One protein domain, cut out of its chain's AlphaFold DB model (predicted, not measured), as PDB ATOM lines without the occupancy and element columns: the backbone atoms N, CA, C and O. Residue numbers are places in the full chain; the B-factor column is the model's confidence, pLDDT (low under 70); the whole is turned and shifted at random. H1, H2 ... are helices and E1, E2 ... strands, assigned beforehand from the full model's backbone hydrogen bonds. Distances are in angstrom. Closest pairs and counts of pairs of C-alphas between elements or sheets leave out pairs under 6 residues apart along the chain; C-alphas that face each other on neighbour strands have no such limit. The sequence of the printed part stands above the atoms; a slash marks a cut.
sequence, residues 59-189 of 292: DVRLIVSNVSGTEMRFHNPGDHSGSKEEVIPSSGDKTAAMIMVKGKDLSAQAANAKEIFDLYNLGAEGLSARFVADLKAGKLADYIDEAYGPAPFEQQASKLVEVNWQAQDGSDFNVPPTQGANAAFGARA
ATOM      1  N   ASP A  59       3.914 -10.083 -12.171       86.94
ATOM      2  CA  ASP A  59       4.713  -9.448 -11.129       86.94
ATOM      3  C   ASP A  59       3.899  -9.298  -9.843       86.94
ATOM      4  O   ASP A  59       2.675  -9.128  -9.875       86.94
ATOM      5  N   VAL A  60       4.574  -9.375  -8.694       91.50
ATOM      6  CA  VAL A  60       3.924  -9.188  -7.395       91.50
ATOM      7  C   VAL A  60       3.871  -7.707  -7.055       91.50
ATOM      8  O   VAL A  60       4.865  -6.978  -7.107       91.50
ATOM      9  N   ARG A  61       2.678  -7.263  -6.667       93.69
ATOM     10  CA  ARG A  61       2.416  -5.906  -6.205       93.69
ATOM     11  C   ARG A  61       1.973  -5.929  -4.762       93.69
ATOM     12  O   ARG A  61       1.236  -6.819  -4.352       93.69
ATOM     13  N   LEU A  62       2.361  -4.889  -4.042       96.19
ATOM     14  CA  LEU A  62       1.819  -4.544  -2.739       96.19
ATOM     15  C   LEU A  62       1.050  -3.222  -2.892       96.19
ATOM     16  O   LEU A  62       1.569  -2.240  -3.417       96.19
ATOM     17  N   ILE A  63      -0.218  -3.209  -2.501       97.56
ATOM     18  CA  ILE A  63      -1.124  -2.062  -2.575       97.56
ATOM     19  C   ILE A  63      -1.441  -1.660  -1.141       97.56
ATOM     20  O   ILE A  63      -1.962  -2.476  -0.385       97.56
ATOM     21  N   VAL A  64      -1.125  -0.427  -0.752       97.56
ATOM     22  CA  VAL A  64      -1.191   0.004   0.652       97.56
ATOM     23  C   VAL A  64      -1.972   1.307   0.754       97.56
ATOM     24  O   VAL A  64      -1.554   2.324   0.207       97.56
ATOM     25  N   SER A  65      -3.108   1.280   1.447       97.19
ATOM     26  CA  SER A  65      -3.963   2.446   1.669       97.19
ATOM     27  C   SER A  65      -3.407   3.340   2.776       97.19
ATOM     28  O   SER A  65      -2.976   2.866   3.827       97.19
ATOM     29  N   ASN A  66      -3.442   4.649   2.569       96.88
ATOM     30  CA  ASN A  66      -3.175   5.641   3.594       96.88
ATOM     31  C   ASN A  66      -4.432   5.867   4.435       96.88
ATOM     32  O   ASN A  66      -5.338   6.604   4.054       96.88
ATOM     33  N   VAL A  67      -4.439   5.256   5.616       92.62
ATOM     34  CA  VAL A  67      -5.505   5.393   6.617       92.62
ATOM     35  C   VAL A  67      -5.089   6.253   7.811       92.62
ATOM     36  O   VAL A  67      -5.791   6.311   8.815       92.62
ATOM     37  N   SER A  68      -3.946   6.938   7.718       90.44
ATOM     38  CA  SER A  68      -3.342   7.664   8.845       90.44
ATOM     39  C   SER A  68      -4.082   8.944   9.253       90.44
ATOM     40  O   SER A  68      -3.780   9.527  10.292       90.44
ATOM     41  N   GLY A  69      -5.022   9.417   8.431       90.44
ATOM     42  CA  GLY A  69      -5.679  10.713   8.607       90.44
ATOM     43  C   GLY A  69      -4.865  11.908   8.094       90.44
ATOM     44  O   GLY A  69      -5.437  12.982   7.926       90.44
ATOM     45  N   THR A  70      -3.590  11.741   7.727       93.00
ATOM     46  CA  THR A  70      -2.738  12.801   7.155       93.00
ATOM     47  C   THR A  70      -2.120  12.401   5.816       93.00
ATOM     48  O   THR A  70      -2.063  11.227   5.461       93.00
ATOM     49  N   GLU A  71      -1.656  13.379   5.033       95.12
ATOM     50  CA  GLU A  71      -0.940  13.083   3.788       95.12
ATOM     51  C   GLU A  71       0.392  12.383   4.067       95.12
ATOM     52  O   GLU A  71       1.184  12.825   4.903       95.12
ATOM     53  N   MET A  72       0.662  11.326   3.305       95.25
ATOM     54  CA  MET A  72       1.949  10.644   3.296       95.25
ATOM     55  C   MET A  72       2.731  11.054   2.057       95.25
ATOM     56  O   MET A  72       2.183  11.156   0.963       95.25
ATOM     57  N   ARG A  73       4.022  11.307   2.247       94.81
ATOM     58  CA  ARG A  73       4.904  11.868   1.222       94.81
ATOM     59  C   ARG A  73       6.196  11.085   1.170       94.81
ATOM     60  O   ARG A  73       6.757  10.853   2.240       94.81
ATOM     61  N   PHE A  74       6.675  10.698  -0.004       92.94
ATOM     62  CA  PHE A  74       7.958  10.008  -0.199       92.94
ATOM     63  C   PHE A  74       8.424  10.124  -1.654       92.94
ATOM     64  O   PHE A  74       7.641  10.472  -2.524       92.94
ATOM     65  N   HIS A  75       9.691   9.824  -1.936       88.25
ATOM     66  CA  HIS A  75      10.178   9.702  -3.313       88.25
ATOM     67  C   HIS A  75      10.097   8.248  -3.777       88.25
ATOM     68  O   HIS A  75      10.292   7.337  -2.968       88.25
ATOM     69  N   ASN A  76       9.821   8.036  -5.065       84.94
ATOM     70  CA  ASN A  76       9.855   6.703  -5.662       84.94
ATOM     71  C   ASN A  76      11.300   6.154  -5.616       84.94
ATOM     72  O   ASN A  76      12.181   6.781  -6.204       84.94
ATOM     73  N   PRO A  77      11.561   4.997  -4.972       84.12
ATOM     74  CA  PRO A  77      12.901   4.408  -4.909       84.12
ATOM     75  C   PRO A  77      13.549   4.132  -6.273       84.12
ATOM     76  O   PRO A  77      14.769   4.221  -6.380       84.12
ATOM     77  N   GLY A  78      12.756   3.827  -7.306       70.56
ATOM     78  CA  GLY A  78      13.254   3.588  -8.666       70.56
ATOM     79  C   GLY A  78      13.566   4.869  -9.450       70.56
ATOM     80  O   GLY A  78      14.161   4.807 -10.517       70.56
ATOM     81  N   ASP A  79      13.165   6.035  -8.931       69.44
ATOM     82  CA  ASP A  79      13.466   7.373  -9.465       69.44
ATOM     83  C   ASP A  79      13.110   7.618 -10.952       69.44
ATOM     84  O   ASP A  79      13.608   8.536 -11.601       69.44
ATOM     85  N   HIS A  80      12.175   6.847 -11.512       54.38
ATOM     86  CA  HIS A  80      11.756   6.980 -12.916       54.38
ATOM     87  C   HIS A  80      11.045   8.312 -13.240       54.38
ATOM     88  O   HIS A  80      10.825   8.628 -14.409       54.38
ATOM     89  N   SER A  81      10.672   9.095 -12.224       53.28
ATOM     90  CA  SER A  81       9.971  10.381 -12.345       53.28
ATOM     91  C   SER A  81      10.863  11.604 -12.091       53.28
ATOM     92  O   SER A  81      10.337  12.708 -11.936       53.28
ATOM     93  N   GLY A  82      12.191  11.441 -12.055       60.00
ATOM     94  CA  GLY A  82      13.132  12.555 -11.875       60.00
ATOM     95  C   GLY A  82      13.023  13.201 -10.494       60.00
ATOM     96  O   GLY A  82      12.929  14.420 -10.372       60.00
ATOM     97  N   SER A  83      12.971  12.369  -9.456       71.12
ATOM     98  CA  SER A  83      12.914  12.738  -8.040       71.12
ATOM     99  C   SER A  83      11.668  13.523  -7.632       71.12
ATOM    100  O   SER A  83      11.663  14.227  -6.620       71.12
ATOM    101  N   LYS A  84      10.567  13.383  -8.377       76.25
ATOM    102  CA  LYS A  84       9.272  13.925  -7.959       76.25
ATOM    103  C   LYS A  84       8.808  13.243  -6.665       76.25
ATOM    104  O   LYS A  84       8.960  12.036  -6.495       76.25
ATOM    105  N   GLU A  85       8.270  14.028  -5.734       87.19
ATOM    106  CA  GLU A  85       7.658  13.495  -4.513       87.19
ATOM    107  C   GLU A  85       6.270  12.918  -4.830       87.19
ATOM    108  O   GLU A  85       5.428  13.570  -5.454       87.19
ATOM    109  N   GLU A  86       6.039  11.693  -4.381       90.19
ATOM    110  CA  GLU A  86       4.749  11.019  -4.362       90.19
ATOM    111  C   GLU A  86       3.951  11.518  -3.153       90.19
ATOM    112  O   GLU A  86       4.437  11.479  -2.018       90.19
ATOM    113  N   VAL A  87       2.720  11.980  -3.385       93.25
ATOM    114  CA  VAL A  87       1.819  12.489  -2.340       93.25
ATOM    115  C   VAL A  87       0.571  11.618  -2.297       93.25
ATOM    116  O   VAL A  87      -0.220  11.601  -3.242       93.25
ATOM    117  N   ILE A  88       0.390  10.894  -1.195       95.75
ATOM    118  CA  ILE A  88      -0.716   9.960  -0.988       95.75
ATOM    119  C   ILE A  88      -1.700  10.570   0.021       95.75
ATOM    120  O   ILE A  88      -1.366  10.672   1.209       95.75
ATOM    121  N   PRO A  89      -2.907  10.982  -0.403       94.69
ATOM    122  CA  PRO A  89      -3.899  11.564   0.494       94.69
ATOM    123  C   PRO A  89      -4.483  10.504   1.438       94.69
ATOM    124  O   PRO A  89      -4.538   9.322   1.105       94.69
ATOM    125  N   SER A  90      -4.939  10.930   2.617       94.06
ATOM    126  CA  SER A  90      -5.604  10.072   3.616       94.06
ATOM    127  C   SER A  90      -7.116   9.933   3.417       94.06
ATOM    128  O   SER A  90      -7.784   9.230   4.171       94.06
ATOM    129  N   SER A  91      -7.682  10.654   2.448       90.62
ATOM    130  CA  SER A  91      -9.117  10.680   2.172       90.62
ATOM    131  C   SER A  91      -9.385  10.835   0.676       90.62
ATOM    132  O   SER A  91      -8.488  11.175  -0.097       90.62
ATOM    133  N   GLY A  92     -10.629  10.577   0.274       89.88
ATOM    134  CA  GLY A  92     -11.034  10.547  -1.129       89.88
ATOM    135  C   GLY A  92     -10.936   9.148  -1.733       89.88
ATOM    136  O   GLY A  92     -10.890   8.146  -1.024       89.88
ATOM    137  N   ASP A  93     -10.947   9.083  -3.060       86.31
ATOM    138  CA  ASP A  93     -10.979   7.840  -3.831       86.31
ATOM    139  C   ASP A  93      -9.585   7.277  -4.130       86.31
ATOM    140  O   ASP A  93      -9.472   6.094  -4.433       86.31
ATOM    141  N   LYS A  94      -8.525   8.088  -4.034       92.62
ATOM    142  CA  LYS A  94      -7.145   7.713  -4.380       92.62
ATOM    143  C   LYS A  94      -6.218   7.710  -3.166       92.62
ATOM    144  O   LYS A  94      -5.276   8.487  -3.099       92.62
ATOM    145  N   THR A  95      -6.473   6.843  -2.197       95.44
ATOM    146  CA  THR A  95      -5.709   6.817  -0.938       95.44
ATOM    147  C   THR A  95      -4.545   5.829  -0.923       95.44
ATOM    148  O   THR A  95      -3.868   5.729   0.091       95.44
ATOM    149  N   ALA A  96      -4.285   5.071  -1.990       96.06
ATOM    150  CA  ALA A  96      -3.286   4.003  -1.968       96.06
ATOM    151  C   ALA A  96      -1.973   4.351  -2.680       96.06
ATOM    152  O   ALA A  96      -1.958   5.021  -3.716       96.06
ATOM    153  N   ALA A  97      -0.884   3.799  -2.147       95.12
ATOM    154  CA  ALA A  97       0.384   3.618  -2.841       95.12
ATOM    155  C   ALA A  97       0.435   2.223  -3.481       95.12
ATOM    156  O   ALA A  97       0.000   1.231  -2.890       95.12
ATOM    157  N   MET A  98       0.989   2.149  -4.686       94.12
ATOM    158  CA  MET A  98       1.309   0.910  -5.383       94.12
ATOM    159  C   MET A  98       2.811   0.677  -5.302       94.12
ATOM    160  O   MET A  98       3.601   1.551  -5.654       94.12
ATOM    161  N   ILE A  99       3.195  -0.512  -4.861       94.31
ATOM    162  CA  ILE A  99       4.580  -0.887  -4.608       94.31
ATOM    163  C   ILE A  99       4.938  -2.060  -5.522       94.31
ATOM    164  O   ILE A  99       4.238  -3.078  -5.552       94.31
ATOM    165  N   MET A 100       6.017  -1.896  -6.287       91.69
ATOM    166  CA  MET A 100       6.698  -2.972  -7.004       91.69
ATOM    167  C   MET A 100       7.690  -3.639  -6.072       91.69
ATOM    168  O   MET A 100       8.561  -2.978  -5.504       91.69
ATOM    169  N   VAL A 101       7.551  -4.950  -5.923       93.94
ATOM    170  CA  VAL A 101       8.383  -5.736  -5.018       93.94
ATOM    171  C   VAL A 101       9.567  -6.307  -5.792       93.94
ATOM    172  O   VAL A 101       9.397  -6.872  -6.873       93.94
ATOM    173  N   LYS A 102      10.777  -6.163  -5.249       92.44
ATOM    174  CA  LYS A 102      11.988  -6.762  -5.818       92.44
ATOM    175  C   LYS A 102      11.981  -8.270  -5.635       92.44
ATOM    176  O   LYS A 102      11.475  -8.802  -4.652       92.44
ATOM    177  N   GLY A 103      12.618  -8.955  -6.571       88.25
ATOM    178  CA  GLY A 103      12.864 -10.388  -6.507       88.25
ATOM    179  C   GLY A 103      13.288 -10.912  -7.870       88.25
ATOM    180  O   GLY A 103      12.773 -10.471  -8.898       88.25
ATOM    181  N   LYS A 104      14.241 -11.849  -7.874       83.31
ATOM    182  CA  LYS A 104      14.780 -12.473  -9.096       83.31
ATOM    183  C   LYS A 104      13.734 -13.285  -9.878       83.31
ATOM    184  O   LYS A 104      13.893 -13.506 -11.074       83.31
ATOM    185  N   ASP A 105      12.688 -13.728  -9.191       81.75
ATOM    186  CA  ASP A 105      11.561 -14.499  -9.702       81.75
ATOM    187  C   ASP A 105      10.295 -14.161  -8.887       81.75
ATOM    188  O   ASP A 105      10.366 -13.467  -7.868       81.75
ATOM    189  N   LEU A 106       9.134 -14.645  -9.337       84.12
ATOM    190  CA  LEU A 106       7.846 -14.430  -8.663       84.12
ATOM    191  C   LEU A 106       7.828 -14.921  -7.209       84.12
ATOM    192  O   LEU A 106       7.134 -14.334  -6.383       84.12
ATOM    193  N   SER A 107       8.575 -15.982  -6.894       85.81
ATOM    194  CA  SER A 107       8.604 -16.568  -5.552       85.81
ATOM    195  C   SER A 107       9.341 -15.677  -4.568       85.81
ATOM    196  O   SER A 107       8.807 -15.347  -3.509       85.81
ATOM    197  N   ALA A 108      10.508 -15.175  -4.965       89.69
ATOM    198  CA  ALA A 108      11.239 -14.172  -4.210       89.69
ATOM    199  C   ALA A 108      10.409 -12.892  -4.026       89.69
ATOM    200  O   ALA A 108      10.368 -12.349  -2.925       89.69
ATOM    201  N   GLN A 109       9.702 -12.435  -5.066       92.31
ATOM    202  CA  GLN A 109       8.828 -11.263  -4.944       92.31
ATOM    203  C   GLN A 109       7.667 -11.510  -3.968       92.31
ATOM    204  O   GLN A 109       7.374 -10.652  -3.140       92.31
ATOM    205  N   ALA A 110       7.019 -12.677  -4.017       91.81
ATOM    206  CA  ALA A 110       5.933 -13.024  -3.101       91.81
ATOM    207  C   ALA A 110       6.416 -13.135  -1.645       91.81
ATOM    208  O   ALA A 110       5.752 -12.629  -0.739       91.81
ATOM    209  N   ALA A 111       7.585 -13.741  -1.422       92.88
ATOM    210  CA  ALA A 111       8.208 -13.833  -0.104       92.88
ATOM    211  C   ALA A 111       8.540 -12.442   0.459       92.88
ATOM    212  O   ALA A 111       8.136 -12.129   1.577       92.88
ATOM    213  N   ASN A 112       9.168 -11.581  -0.345       96.44
ATOM    214  CA  ASN A 112       9.482 -10.203   0.033       96.44
ATOM    215  C   ASN A 112       8.216  -9.385   0.327       96.44
ATOM    216  O   ASN A 112       8.170  -8.637   1.303       96.44
ATOM    217  N   ALA A 113       7.164  -9.543  -0.483       96.25
ATOM    218  CA  ALA A 113       5.889  -8.862  -0.273       96.25
ATOM    219  C   ALA A 113       5.261  -9.270   1.063       96.25
ATOM    220  O   ALA A 113       4.826  -8.408   1.828       96.25
ATOM    221  N   LYS A 114       5.260 -10.577   1.356       95.56
ATOM    222  CA  LYS A 114       4.763 -11.122   2.616       95.56
ATOM    223  C   LYS A 114       5.577 -10.618   3.806       95.56
ATOM    224  O   LYS A 114       4.994 -10.204   4.802       95.56
ATOM    225  N   GLU A 115       6.902 -10.625   3.703       96.81
ATOM    226  CA  GLU A 115       7.787 -10.158   4.769       96.81
ATOM    227  C   GLU A 115       7.528  -8.689   5.112       96.81
ATOM    228  O   GLU A 115       7.314  -8.363   6.278       96.81
ATOM    229  N   ILE A 116       7.445  -7.812   4.106       96.94
ATOM    230  CA  ILE A 116       7.082  -6.403   4.312       96.94
ATOM    231  C   ILE A 116       5.682  -6.287   4.934       96.94
ATOM    232  O   ILE A 116       5.482  -5.514   5.874       96.94
ATOM    233  N   PHE A 117       4.711  -7.039   4.410       96.88
ATOM    234  CA  PHE A 117       3.328  -7.008   4.879       96.88
ATOM    235  C   PHE A 117       3.221  -7.354   6.367       96.88
ATOM    236  O   PHE A 117       2.547  -6.638   7.110       96.88
ATOM    237  N   ASP A 118       3.925  -8.397   6.804       96.38
ATOM    238  CA  ASP A 118       3.946  -8.844   8.194       96.38
ATOM    239  C   ASP A 118       4.755  -7.887   9.088       96.38
ATOM    240  O   ASP A 118       4.281  -7.486  10.151       96.38
ATOM    241  N   LEU A 119       5.954  -7.473   8.654       96.50
ATOM    242  CA  LEU A 119       6.886  -6.647   9.438       96.50
ATOM    243  C   LEU A 119       6.287  -5.297   9.858       96.50
ATOM    244  O   LEU A 119       6.589  -4.781  10.942       96.50
ATOM    245  N   TYR A 120       5.455  -4.723   8.991       96.81
ATOM    246  CA  TYR A 120       4.783  -3.443   9.212       96.81
ATOM    247  C   TYR A 120       3.288  -3.587   9.502       96.81
ATOM    248  O   TYR A 120       2.605  -2.571   9.594       96.81
ATOM    249  N   ASN A 121       2.778  -4.819   9.635       96.06
ATOM    250  CA  ASN A 121       1.360  -5.099   9.865       96.06
ATOM    251  C   ASN A 121       0.444  -4.341   8.878       96.06
ATOM    252  O   ASN A 121      -0.581  -3.763   9.250       96.06
ATOM    253  N   LEU A 122       0.836  -4.305   7.601       96.56
ATOM    254  CA  LEU A 122       0.230  -3.419   6.602       96.56
ATOM    255  C   LEU A 122      -1.258  -3.699   6.398       96.56
ATOM    256  O   LEU A 122      -2.027  -2.781   6.125       96.56
ATOM    257  N   GLY A 123      -1.684  -4.952   6.573       95.50
ATOM    258  CA  GLY A 123      -3.093  -5.327   6.489       95.50
ATOM    259  C   GLY A 123      -3.986  -4.552   7.460       95.50
ATOM    260  O   GLY A 123      -5.124  -4.245   7.106       95.50
ATOM    261  N   ALA A 124      -3.480  -4.207   8.646       94.75
ATOM    262  CA  ALA A 124      -4.212  -3.442   9.651       94.75
ATOM    263  C   ALA A 124      -3.796  -1.966   9.693       94.75
ATOM    264  O   ALA A 124      -4.646  -1.104   9.892       94.75
ATOM    265  N   GLU A 125      -2.519  -1.649   9.490       94.69
ATOM    266  CA  GLU A 125      -2.000  -0.284   9.661       94.69
ATOM    267  C   GLU A 125      -1.967   0.534   8.366       94.69
ATOM    268  O   GLU A 125      -1.903   1.763   8.415       94.69
ATOM    269  N   GLY A 126      -2.027  -0.120   7.203       95.00
ATOM    270  CA  GLY A 126      -1.868   0.542   5.915       95.00
ATOM    271  C   GLY A 126      -0.521   1.262   5.806       95.00
ATOM    272  O   GLY A 126       0.510   0.782   6.281       95.00
ATOM    273  N   LEU A 127      -0.517   2.421   5.151       95.31
ATOM    274  CA  LEU A 127       0.684   3.207   4.885       95.31
ATOM    275  C   LEU A 127       1.086   3.992   6.141       95.31
ATOM    276  O   LEU A 127       0.805   5.184   6.271       95.31
ATOM    277  N   SER A 128       1.714   3.305   7.092       93.44
ATOM    278  CA  SER A 128       2.073   3.876   8.389       93.44
ATOM    279  C   SER A 128       3.266   4.837   8.311       93.44
ATOM    280  O   SER A 128       4.137   4.732   7.442       93.44
ATOM    281  N   ALA A 129       3.360   5.758   9.276       93.75
ATOM    282  CA  ALA A 129       4.490   6.687   9.373       93.75
ATOM    283  C   ALA A 129       5.839   5.958   9.511       93.75
ATOM    284  O   ALA A 129       6.845   6.411   8.967       93.75
ATOM    285  N   ARG A 130       5.855   4.804  10.198       95.44
ATOM    286  CA  ARG A 130       7.043   3.951  10.332       95.44
ATOM    287  C   ARG A 130       7.473   3.389   8.978       95.44
ATOM    288  O   ARG A 130       8.647   3.492   8.639       95.44
ATOM    289  N   PHE A 131       6.534   2.836   8.209       96.00
ATOM    290  CA  PHE A 131       6.817   2.314   6.873       96.00
ATOM    291  C   PHE A 131       7.401   3.404   5.964       96.00
ATOM    292  O   PHE A 131       8.456   3.219   5.363       96.00
ATOM    293  N   VAL A 132       6.768   4.582   5.928       95.81
ATOM    294  CA  VAL A 132       7.227   5.716   5.109       95.81
ATOM    295  C   VAL A 132       8.601   6.226   5.557       95.81
ATOM    296  O   VAL A 132       9.431   6.570   4.716       95.81
ATOM    297  N   ALA A 133       8.875   6.266   6.862       95.69
ATOM    298  CA  ALA A 133      10.182   6.662   7.380       95.69
ATOM    299  C   ALA A 133      11.289   5.676   6.973       95.69
ATOM    300  O   ALA A 133      12.356   6.101   6.532       95.69
ATOM    301  N   ASP A 134      11.031   4.369   7.073       96.75
ATOM    302  CA  ASP A 134      11.994   3.335   6.687       96.75
ATOM    303  C   ASP A 134      12.214   3.289   5.165       96.75
ATOM    304  O   ASP A 134      13.350   3.099   4.723       96.75
ATOM    305  N   LEU A 135      11.169   3.555   4.370       94.25
ATOM    306  CA  LEU A 135      11.266   3.735   2.919       94.25
ATOM    307  C   LEU A 135      12.199   4.903   2.568       94.25
ATOM    308  O   LEU A 135      13.147   4.727   1.806       94.25
ATOM    309  N   LYS A 136      11.984   6.078   3.175       93.19
ATOM    310  CA  LYS A 136      12.825   7.274   2.973       93.19
ATOM    311  C   LYS A 136      14.273   7.069   3.394       93.19
ATOM    312  O   LYS A 136      15.176   7.613   2.772       93.19
ATOM    313  N   ALA A 137      14.489   6.301   4.456       94.12
ATOM    314  CA  ALA A 137      15.819   5.968   4.946       94.12
ATOM    315  C   ALA A 137      16.529   4.896   4.093       94.12
ATOM    316  O   ALA A 137      17.640   4.500   4.436       94.12
ATOM    317  N   GLY A 138      15.894   4.394   3.024       91.56
ATOM    318  CA  GLY A 138      16.460   3.375   2.141       91.56
ATOM    319  C   GLY A 138      16.521   1.974   2.752       91.56
ATOM    320  O   GLY A 138      17.092   1.073   2.149       91.56
ATOM    321  N   LYS A 139      15.911   1.742   3.923       95.44
ATOM    322  CA  LYS A 139      15.956   0.432   4.601       95.44
ATOM    323  C   LYS A 139      15.194  -0.657   3.849       95.44
ATOM    324  O   LYS A 139      15.418  -1.836   4.086       95.44
ATOM    325  N   LEU A 140      14.288  -0.254   2.960       95.06
ATOM    326  CA  LEU A 140      13.490  -1.149   2.126       95.06
ATOM    327  C   LEU A 140      14.067  -1.323   0.713       95.06
ATOM    328  O   LEU A 140      13.414  -1.933  -0.129       95.06
ATOM    329  N   ALA A 141      15.272  -0.808   0.437       90.94
ATOM    330  CA  ALA A 141      15.866  -0.818  -0.902       90.94
ATOM    331  C   ALA A 141      16.099  -2.229  -1.469       90.94
ATOM    332  O   ALA A 141      16.079  -2.397  -2.688       90.94
ATOM    333  N   ASP A 142      16.274  -3.239  -0.614       91.75
ATOM    334  CA  ASP A 142      16.422  -4.639  -1.036       91.75
ATOM    335  C   ASP A 142      15.079  -5.310  -1.365       91.75
ATOM    336  O   ASP A 142      15.039  -6.308  -2.085       91.75
ATOM    337  N   TYR A 143      13.968  -4.737  -0.895       94.38
ATOM    338  CA  TYR A 143      12.629  -5.310  -1.032       94.38
ATOM    339  C   TYR A 143      11.744  -4.565  -2.035       94.38
ATOM    340  O   TYR A 143      10.844  -5.167  -2.616       94.38
ATOM    341  N   ILE A 144      11.965  -3.265  -2.239       93.25
ATOM    342  CA  ILE A 144      11.097  -2.395  -3.040       93.25
ATOM    343  C   ILE A 144      11.870  -1.842  -4.230       93.25
ATOM    344  O   ILE A 144      12.949  -1.273  -4.074       93.25
ATOM    345  N   ASP A 145      11.294  -2.018  -5.415       89.12
ATOM    346  CA  ASP A 145      11.833  -1.500  -6.673       89.12
ATOM    347  C   ASP A 145      11.262  -0.117  -6.961       89.12
ATOM    348  O   ASP A 145      11.992   0.849  -7.146       89.12
ATOM    349  N   GLU A 146       9.940  -0.007  -6.875       89.19
ATOM    350  CA  GLU A 146       9.225   1.242  -7.075       89.19
ATOM    351  C   GLU A 146       8.095   1.384  -6.060       89.19
ATOM    352  O   GLU A 146       7.473   0.403  -5.651       89.19
ATOM    353  N   ALA A 147       7.782   2.623  -5.700       90.56
ATOM    354  CA  ALA A 147       6.610   2.968  -4.909       90.56
ATOM    355  C   ALA A 147       6.025   4.270  -5.456       90.56
ATOM    356  O   ALA A 147       6.740   5.265  -5.550       90.56
ATOM    357  N   TYR A 148       4.748   4.259  -5.839       89.81
ATOM    358  CA  TYR A 148       4.115   5.400  -6.506       89.81
ATOM    359  C   TYR A 148       2.596   5.440  -6.309       89.81
ATOM    360  O   TYR A 148       1.957   4.438  -5.976       89.81
ATOM    361  N   GLY A 149       1.998   6.609  -6.524       87.69
ATOM    362  CA  GLY A 149       0.560   6.836  -6.412       87.69
ATOM    363  C   GLY A 149       0.188   8.272  -6.804       87.69
ATOM    364  O   GLY A 149       0.907   8.904  -7.571       87.69
ATOM    365  N   PRO A 150      -0.939   8.816  -6.323       92.81
ATOM    366  CA  PRO A 150      -2.007   8.163  -5.567       92.81
ATOM    367  C   PRO A 150      -2.914   7.285  -6.452       92.81
ATOM    368  O   PRO A 150      -3.141   7.584  -7.626       92.81
ATOM    369  N   ALA A 151      -3.475   6.210  -5.891       89.56
ATOM    370  CA  ALA A 151      -4.343   5.274  -6.611       89.56
ATOM    371  C   ALA A 151      -5.553   4.797  -5.787       89.56
ATOM    372  O   ALA A 151      -5.505   4.813  -4.557       89.56
ATOM    373  N   PRO A 152      -6.640   4.350  -6.441       90.62
ATOM    374  CA  PRO A 152      -7.801   3.794  -5.750       90.62
ATOM    375  C   PRO A 152      -7.543   2.385  -5.212       90.62
ATOM    376  O   PRO A 152      -7.304   1.469  -5.997       90.62
ATOM    377  N   PHE A 153      -7.618   2.203  -3.887       93.06
ATOM    378  CA  PHE A 153      -7.269   0.944  -3.211       93.06
ATOM    379  C   PHE A 153      -8.036  -0.259  -3.775       93.06
ATOM    380  O   PHE A 153      -7.425  -1.143  -4.372       93.06
ATOM    381  N   GLU A 154      -9.367  -0.252  -3.675       91.50
ATOM    382  CA  GLU A 154     -10.218  -1.384  -4.076       91.50
ATOM    383  C   GLU A 154     -10.048  -1.763  -5.554       91.50
ATOM    384  O   GLU A 154      -9.969  -2.937  -5.919       91.50
ATOM    385  N   GLN A 155      -9.911  -0.767  -6.434       88.25
ATOM    386  CA  GLN A 155      -9.717  -1.009  -7.867       88.25
ATOM    387  C   GLN A 155      -8.342  -1.603  -8.193       88.25
ATOM    388  O   GLN A 155      -8.190  -2.253  -9.223       88.25
ATOM    389  N   GLN A 156      -7.315  -1.339  -7.381       89.62
ATOM    390  CA  GLN A 156      -5.989  -1.922  -7.595       89.62
ATOM    391  C   GLN A 156      -5.847  -3.272  -6.890       89.62
ATOM    392  O   GLN A 156      -5.228  -4.166  -7.462       89.62
ATOM    393  N   ALA A 157      -6.437  -3.436  -5.703       91.31
ATOM    394  CA  ALA A 157      -6.455  -4.694  -4.962       91.31
ATOM    395  C   ALA A 157      -7.238  -5.785  -5.713       91.31
ATOM    396  O   ALA A 157      -6.753  -6.902  -5.837       91.31
ATOM    397  N   SER A 158      -8.377  -5.444  -6.328       88.12
ATOM    398  CA  SER A 158      -9.172  -6.379  -7.148       88.12
ATOM    399  C   SER A 158      -8.474  -6.886  -8.418       88.12
ATOM    400  O   SER A 158      -8.937  -7.845  -9.027       88.12
ATOM    401  N   LYS A 159      -7.358  -6.268  -8.829       86.81
ATOM    402  CA  LYS A 159      -6.527  -6.740  -9.954       86.81
ATOM    403  C   LYS A 159      -5.510  -7.802  -9.543       86.81
ATOM    404  O   LYS A 159      -4.827  -8.345 -10.410       86.81
ATOM    405  N   LEU A 160      -5.351  -8.036  -8.241       89.94
ATOM    406  CA  LEU A 160      -4.486  -9.081  -7.718       89.94
ATOM    407  C   LEU A 160      -5.239 -10.403  -7.824       89.94
ATOM    408  O   LEU A 160      -6.361 -10.528  -7.336       89.94
ATOM    409  N   VAL A 161      -4.630 -11.375  -8.485       87.00
ATOM    410  CA  VAL A 161      -5.254 -12.665  -8.762       87.00
ATOM    411  C   VAL A 161      -4.355 -13.796  -8.299       87.00
ATOM    412  O   VAL A 161      -3.148 -13.626  -8.126       87.00
ATOM    413  N   GLU A 162      -4.959 -14.963  -8.117       86.12
ATOM    414  CA  GLU A 162      -4.197 -16.189  -7.947       86.12
ATOM    415  C   GLU A 162      -3.470 -16.507  -9.256       86.12
ATOM    416  O   GLU A 162      -4.086 -16.606 -10.321       86.12
ATOM    417  N   VAL A 163      -2.147 -16.633  -9.180       81.94
ATOM    418  CA  VAL A 163      -1.311 -17.005 -10.321       81.94
ATOM    419  C   VAL A 163      -0.642 -18.330 -10.012       81.94
ATOM    420  O   VAL A 163       0.219 -18.412  -9.138       81.94
ATOM    421  N   ASN A 164      -1.019 -19.345 -10.788       79.31
ATOM    422  CA  ASN A 164      -0.280 -20.594 -10.895       79.31
ATOM    423  C   ASN A 164       0.766 -20.415 -11.993       79.31
ATOM    424  O   ASN A 164       0.423 -20.224 -13.162       79.31
ATOM    425  N   TRP A 165       2.035 -20.417 -11.609       70.12
ATOM    426  CA  TRP A 165       3.154 -20.186 -12.506       70.12
ATOM    427  C   TRP A 165       4.145 -21.334 -12.425       70.12
ATOM    428  O   TRP A 165       4.521 -21.752 -11.335       70.12
ATOM    429  N   GLN A 166       4.623 -21.791 -13.577       68.44
ATOM    430  CA  GLN A 166       5.706 -22.758 -13.634       68.44
ATOM    431  C   GLN A 166       7.039 -22.014 -13.771       68.44
ATOM    432  O   GLN A 166       7.264 -21.265 -14.729       68.44
ATOM    433  N   ALA A 167       7.923 -22.169 -12.790       64.75
ATOM    434  CA  ALA A 167       9.260 -21.596 -12.820       64.75
ATOM    435  C   ALA A 167      10.107 -22.206 -13.954       64.75
ATOM    436  O   ALA A 167       9.768 -23.233 -14.541       64.75
ATOM    437  N   GLN A 168      11.240 -21.569 -14.275       55.75
ATOM    438  CA  GLN A 168      12.121 -22.021 -15.363       55.75
ATOM    439  C   GLN A 168      12.706 -23.425 -15.147       55.75
ATOM    440  O   GLN A 168      13.089 -24.076 -16.114       55.75
ATOM    441  N   ASP A 169      12.778 -23.886 -13.900       62.84
ATOM    442  CA  ASP A 169      13.216 -25.235 -13.535       62.84
ATOM    443  C   ASP A 169      12.086 -26.282 -13.594       62.84
ATOM    444  O   ASP A 169      12.313 -27.452 -13.291       62.84
ATOM    445  N   GLY A 170      10.877 -25.879 -14.004       62.41
ATOM    446  CA  GLY A 170       9.705 -26.741 -14.118       62.41
ATOM    447  C   GLY A 170       8.889 -26.885 -12.833       62.41
ATOM    448  O   GLY A 170       7.897 -27.612 -12.853       62.41
ATOM    449  N   SER A 171       9.264 -26.218 -11.735       71.25
ATOM    450  CA  SER A 171       8.498 -26.257 -10.486       71.25
ATOM    451  C   SER A 171       7.239 -25.387 -10.548       71.25
ATOM    452  O   SER A 171       7.277 -24.253 -11.026       71.25
ATOM    453  N   ASP A 172       6.120 -25.914 -10.051       71.00
ATOM    454  CA  ASP A 172       4.882 -25.148  -9.916       71.00
ATOM    455  C   ASP A 172       4.944 -24.258  -8.674       71.00
ATOM    456  O   ASP A 172       5.292 -24.695  -7.574       71.00
ATOM    457  N   PHE A 173       4.573 -22.997  -8.848       72.88
ATOM    458  CA  PHE A 173       4.518 -21.998  -7.799       72.88
ATOM    459  C   PHE A 173       3.176 -21.269  -7.843       72.88
ATOM    460  O   PHE A 173       2.746 -20.795  -8.894       72.88
ATOM    461  N   ASN A 174       2.522 -21.167  -6.689       81.06
ATOM    462  CA  ASN A 174       1.259 -20.457  -6.543       81.06
ATOM    463  C   ASN A 174       1.464 -19.192  -5.701       81.06
ATOM    464  O   ASN A 174       2.006 -19.261  -4.596       81.06
ATOM    465  N   VAL A 175       0.995 -18.052  -6.211       80.25
ATOM    466  CA  VAL A 175       0.892 -16.794  -5.463       80.25
ATOM    467  C   VAL A 175      -0.584 -16.470  -5.237       80.25
ATOM    468  O   VAL A 175      -1.192 -15.815  -6.090       80.25
ATOM    469  N   PRO A 176      -1.181 -16.878  -4.104       84.88
ATOM    470  CA  PRO A 176      -2.518 -16.426  -3.756       84.88
ATOM    471  C   PRO A 176      -2.479 -14.946  -3.340       84.88
ATOM    472  O   PRO A 176      -1.552 -14.521  -2.638       84.88
ATOM    473  N   PRO A 177      -3.480 -14.139  -3.728       90.88
ATOM    474  CA  PRO A 177      -3.597 -12.785  -3.221       90.88
ATOM    475  C   PRO A 177      -3.916 -12.823  -1.722       90.88
ATOM    476  O   PRO A 177      -4.751 -13.598  -1.256       90.88
ATOM    477  N   THR A 178      -3.253 -11.963  -0.961       93.56
ATOM    478  CA  THR A 178      -3.517 -11.734   0.460       93.56
ATOM    479  C   THR A 178      -4.078 -10.332   0.622       93.56
ATOM    480  O   THR A 178      -3.451  -9.363   0.200       93.56
ATOM    481  N   GLN A 179      -5.245 -10.214   1.252       92.38
ATOM    482  CA  GLN A 179      -5.918  -8.937   1.474       92.38
ATOM    483  C   GLN A 179      -6.215  -8.748   2.963       92.38
ATOM    484  O   GLN A 179      -6.892  -9.562   3.587       92.38
ATOM    485  N   GLY A 180      -5.689  -7.664   3.527       92.12
ATOM    486  CA  GLY A 180      -6.123  -7.102   4.802       92.12
ATOM    487  C   GLY A 180      -7.094  -5.940   4.588       92.12
ATOM    488  O   GLY A 180      -7.472  -5.626   3.461       92.12
ATOM    489  N   ALA A 181      -7.471  -5.270   5.676       93.31
ATOM    490  CA  ALA A 181      -8.371  -4.119   5.617       93.31
ATOM    491  C   ALA A 181      -7.759  -2.932   4.853       93.31
ATOM    492  O   ALA A 181      -8.462  -2.243   4.122       93.31
ATOM    493  N   ASN A 182      -6.449  -2.711   5.014       96.12
ATOM    494  CA  ASN A 182      -5.771  -1.493   4.560       96.12
ATOM    495  C   ASN A 182      -4.604  -1.748   3.600       96.12
ATOM    496  O   ASN A 182      -3.981  -0.803   3.117       96.12
ATOM    497  N   ALA A 183      -4.302  -3.009   3.305       97.06
ATOM    498  CA  ALA A 183      -3.304  -3.375   2.316       97.06
ATOM    499  C   ALA A 183      -3.626  -4.729   1.692       97.06
ATOM    500  O   ALA A 183      -4.255  -5.579   2.320       97.06
ATOM    501  N   ALA A 184      -3.138  -4.948   0.480       96.81
ATOM    502  CA  ALA A 184      -3.185  -6.235  -0.189       96.81
ATOM    503  C   ALA A 184      -1.874  -6.480  -0.937       96.81
ATOM    504  O   ALA A 184      -1.277  -5.535  -1.452       96.81
ATOM    505  N   PHE A 185      -1.438  -7.729  -1.036       95.69
ATOM    506  CA  PHE A 185      -0.384  -8.112  -1.968       95.69
ATOM    507  C   PHE A 185      -0.775  -9.352  -2.754       95.69
ATOM    508  O   PHE A 185      -1.566 -10.175  -2.304       95.69
ATOM    509  N   GLY A 186      -0.228  -9.480  -3.952       92.06
ATOM    510  CA  GLY A 186      -0.513 -10.604  -4.828       92.06
ATOM    511  C   GLY A 186       0.085 -10.386  -6.203       92.06
ATOM    512  O   GLY A 186       0.626  -9.316  -6.502       92.06
ATOM    513  N   ALA A 187      -0.002 -11.409  -7.041       88.50
ATOM    514  CA  ALA A 187       0.438 -11.298  -8.417       88.50
ATOM    515  C   ALA A 187      -0.609 -10.557  -9.254       88.50
ATOM    516  O   ALA A 187      -1.819 -10.720  -9.076       88.50
ATOM    517  N   ARG A 188      -0.143  -9.758 -10.210       82.69
ATOM    518  CA  ARG A 188      -0.955  -9.402 -11.371       82.69
ATOM    519  C   ARG A 188      -0.793 -10.495 -12.413       82.69
ATOM    520  O   ARG A 188       0.324 -10.944 -12.663       82.69
ATOM    521  N   ALA A 189      -1.907 -10.924 -13.003       73.00
ATOM    522  CA  ALA A 189      -1.871 -11.869 -14.111       73.00
ATOM    523  C   ALA A 189      -0.968 -11.344 -15.232       73.00
ATOM    524  O   ALA A 189      -0.848 -10.132 -15.428       73.00
TER     525      ALA A 189
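AT A GLANCE: This is residues 59 to 189 of the 292 residues of an uncharacterized protein of Rhodospirillaceae bacterium (UniProt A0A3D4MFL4). A strongly twisted antiparallel sheet of four strands, E5 E4 E1 E8, makes the core, with the long helix H1 packed along one face and the short H4 on the other. The small hairpin E2 E3 is partly face to face with that sheet, near E5, and H3 packs on E2; the hairpin E6 E7 lies far out toward one end of the longest axis. The printed part has 131 residues, with four named helices and eight named strands in the order E1 E2 E3 E4 H1 H2 H3 E5 H4 E6 E7 E8, a mixed class. It is compact, with a radius of gyration of the C-alphas of 14.1 A, yet elongated, with spans of 46 by 27 by 25 A.

HOW THE PARTS SIT: E1, residues 59 to 65, is antiparallel to its neighbours E4, residues 96 to 101, and E8, residues 183 to 188; N 62 and O 99 are 3.0 A apart, N 63 and O 184 2.8 A, within hydrogen-bond range. E5, residues 144 to 151, is the edge strand beside E4, with N 98 and O 148 at 2.8 A. E2, residues 72 to 75, and E3, residues 85 to 88, form a hairpin, with N 86 and O 74 at 2.7 A. These two sheets make a sandwich, two sheets face to face, their strands at 44 degrees; the closest C-alphas of E3 and E5 are those of Ile 88 and Pro 150, 5.1 A apart. H1, residues 106 to 119, is on the four-stranded sheet at a height of 8.4 A, over E1 and along the strands, at 4 degrees to E1 on the local plane. H2, residues 122 to 125, is on the same face, and H4, residues 153 to 157, is on the opposite face, over E1. H3, residues 129 to 136, is not on that sheet; its closest C-alpha pair with E2 is Lys 136 and Phe 74, 6.4 A. E6, residues 163 to 166, and E7, residues 172 to 175, form a hairpin, with N 165 and O 173 at 2.8 A. In H1, H3 and H4 every O i to N i+4 pair is within hydrogen-bond range; H2 is too short for one.

IN THESE COORDINATES: E1 begins at C-alpha 59 (4.713, -9.448, -11.129) and is 19.5 A long. E4 measures 15.5 A, H1 19.7 A, E5 17.6 A and E8 15.1 A. E8 ends at C-alpha 188 (-0.955, -9.402, -11.371).

THE WHOLE: The C-alphas of Thr 70 and Gly 170, the two farthest apart, are 46.6 A apart. The printed part has no cut, and no link is long. Mean pLDDT of the printed part is 88.6; residues 79 to 82 and 166 to 170 are under 70.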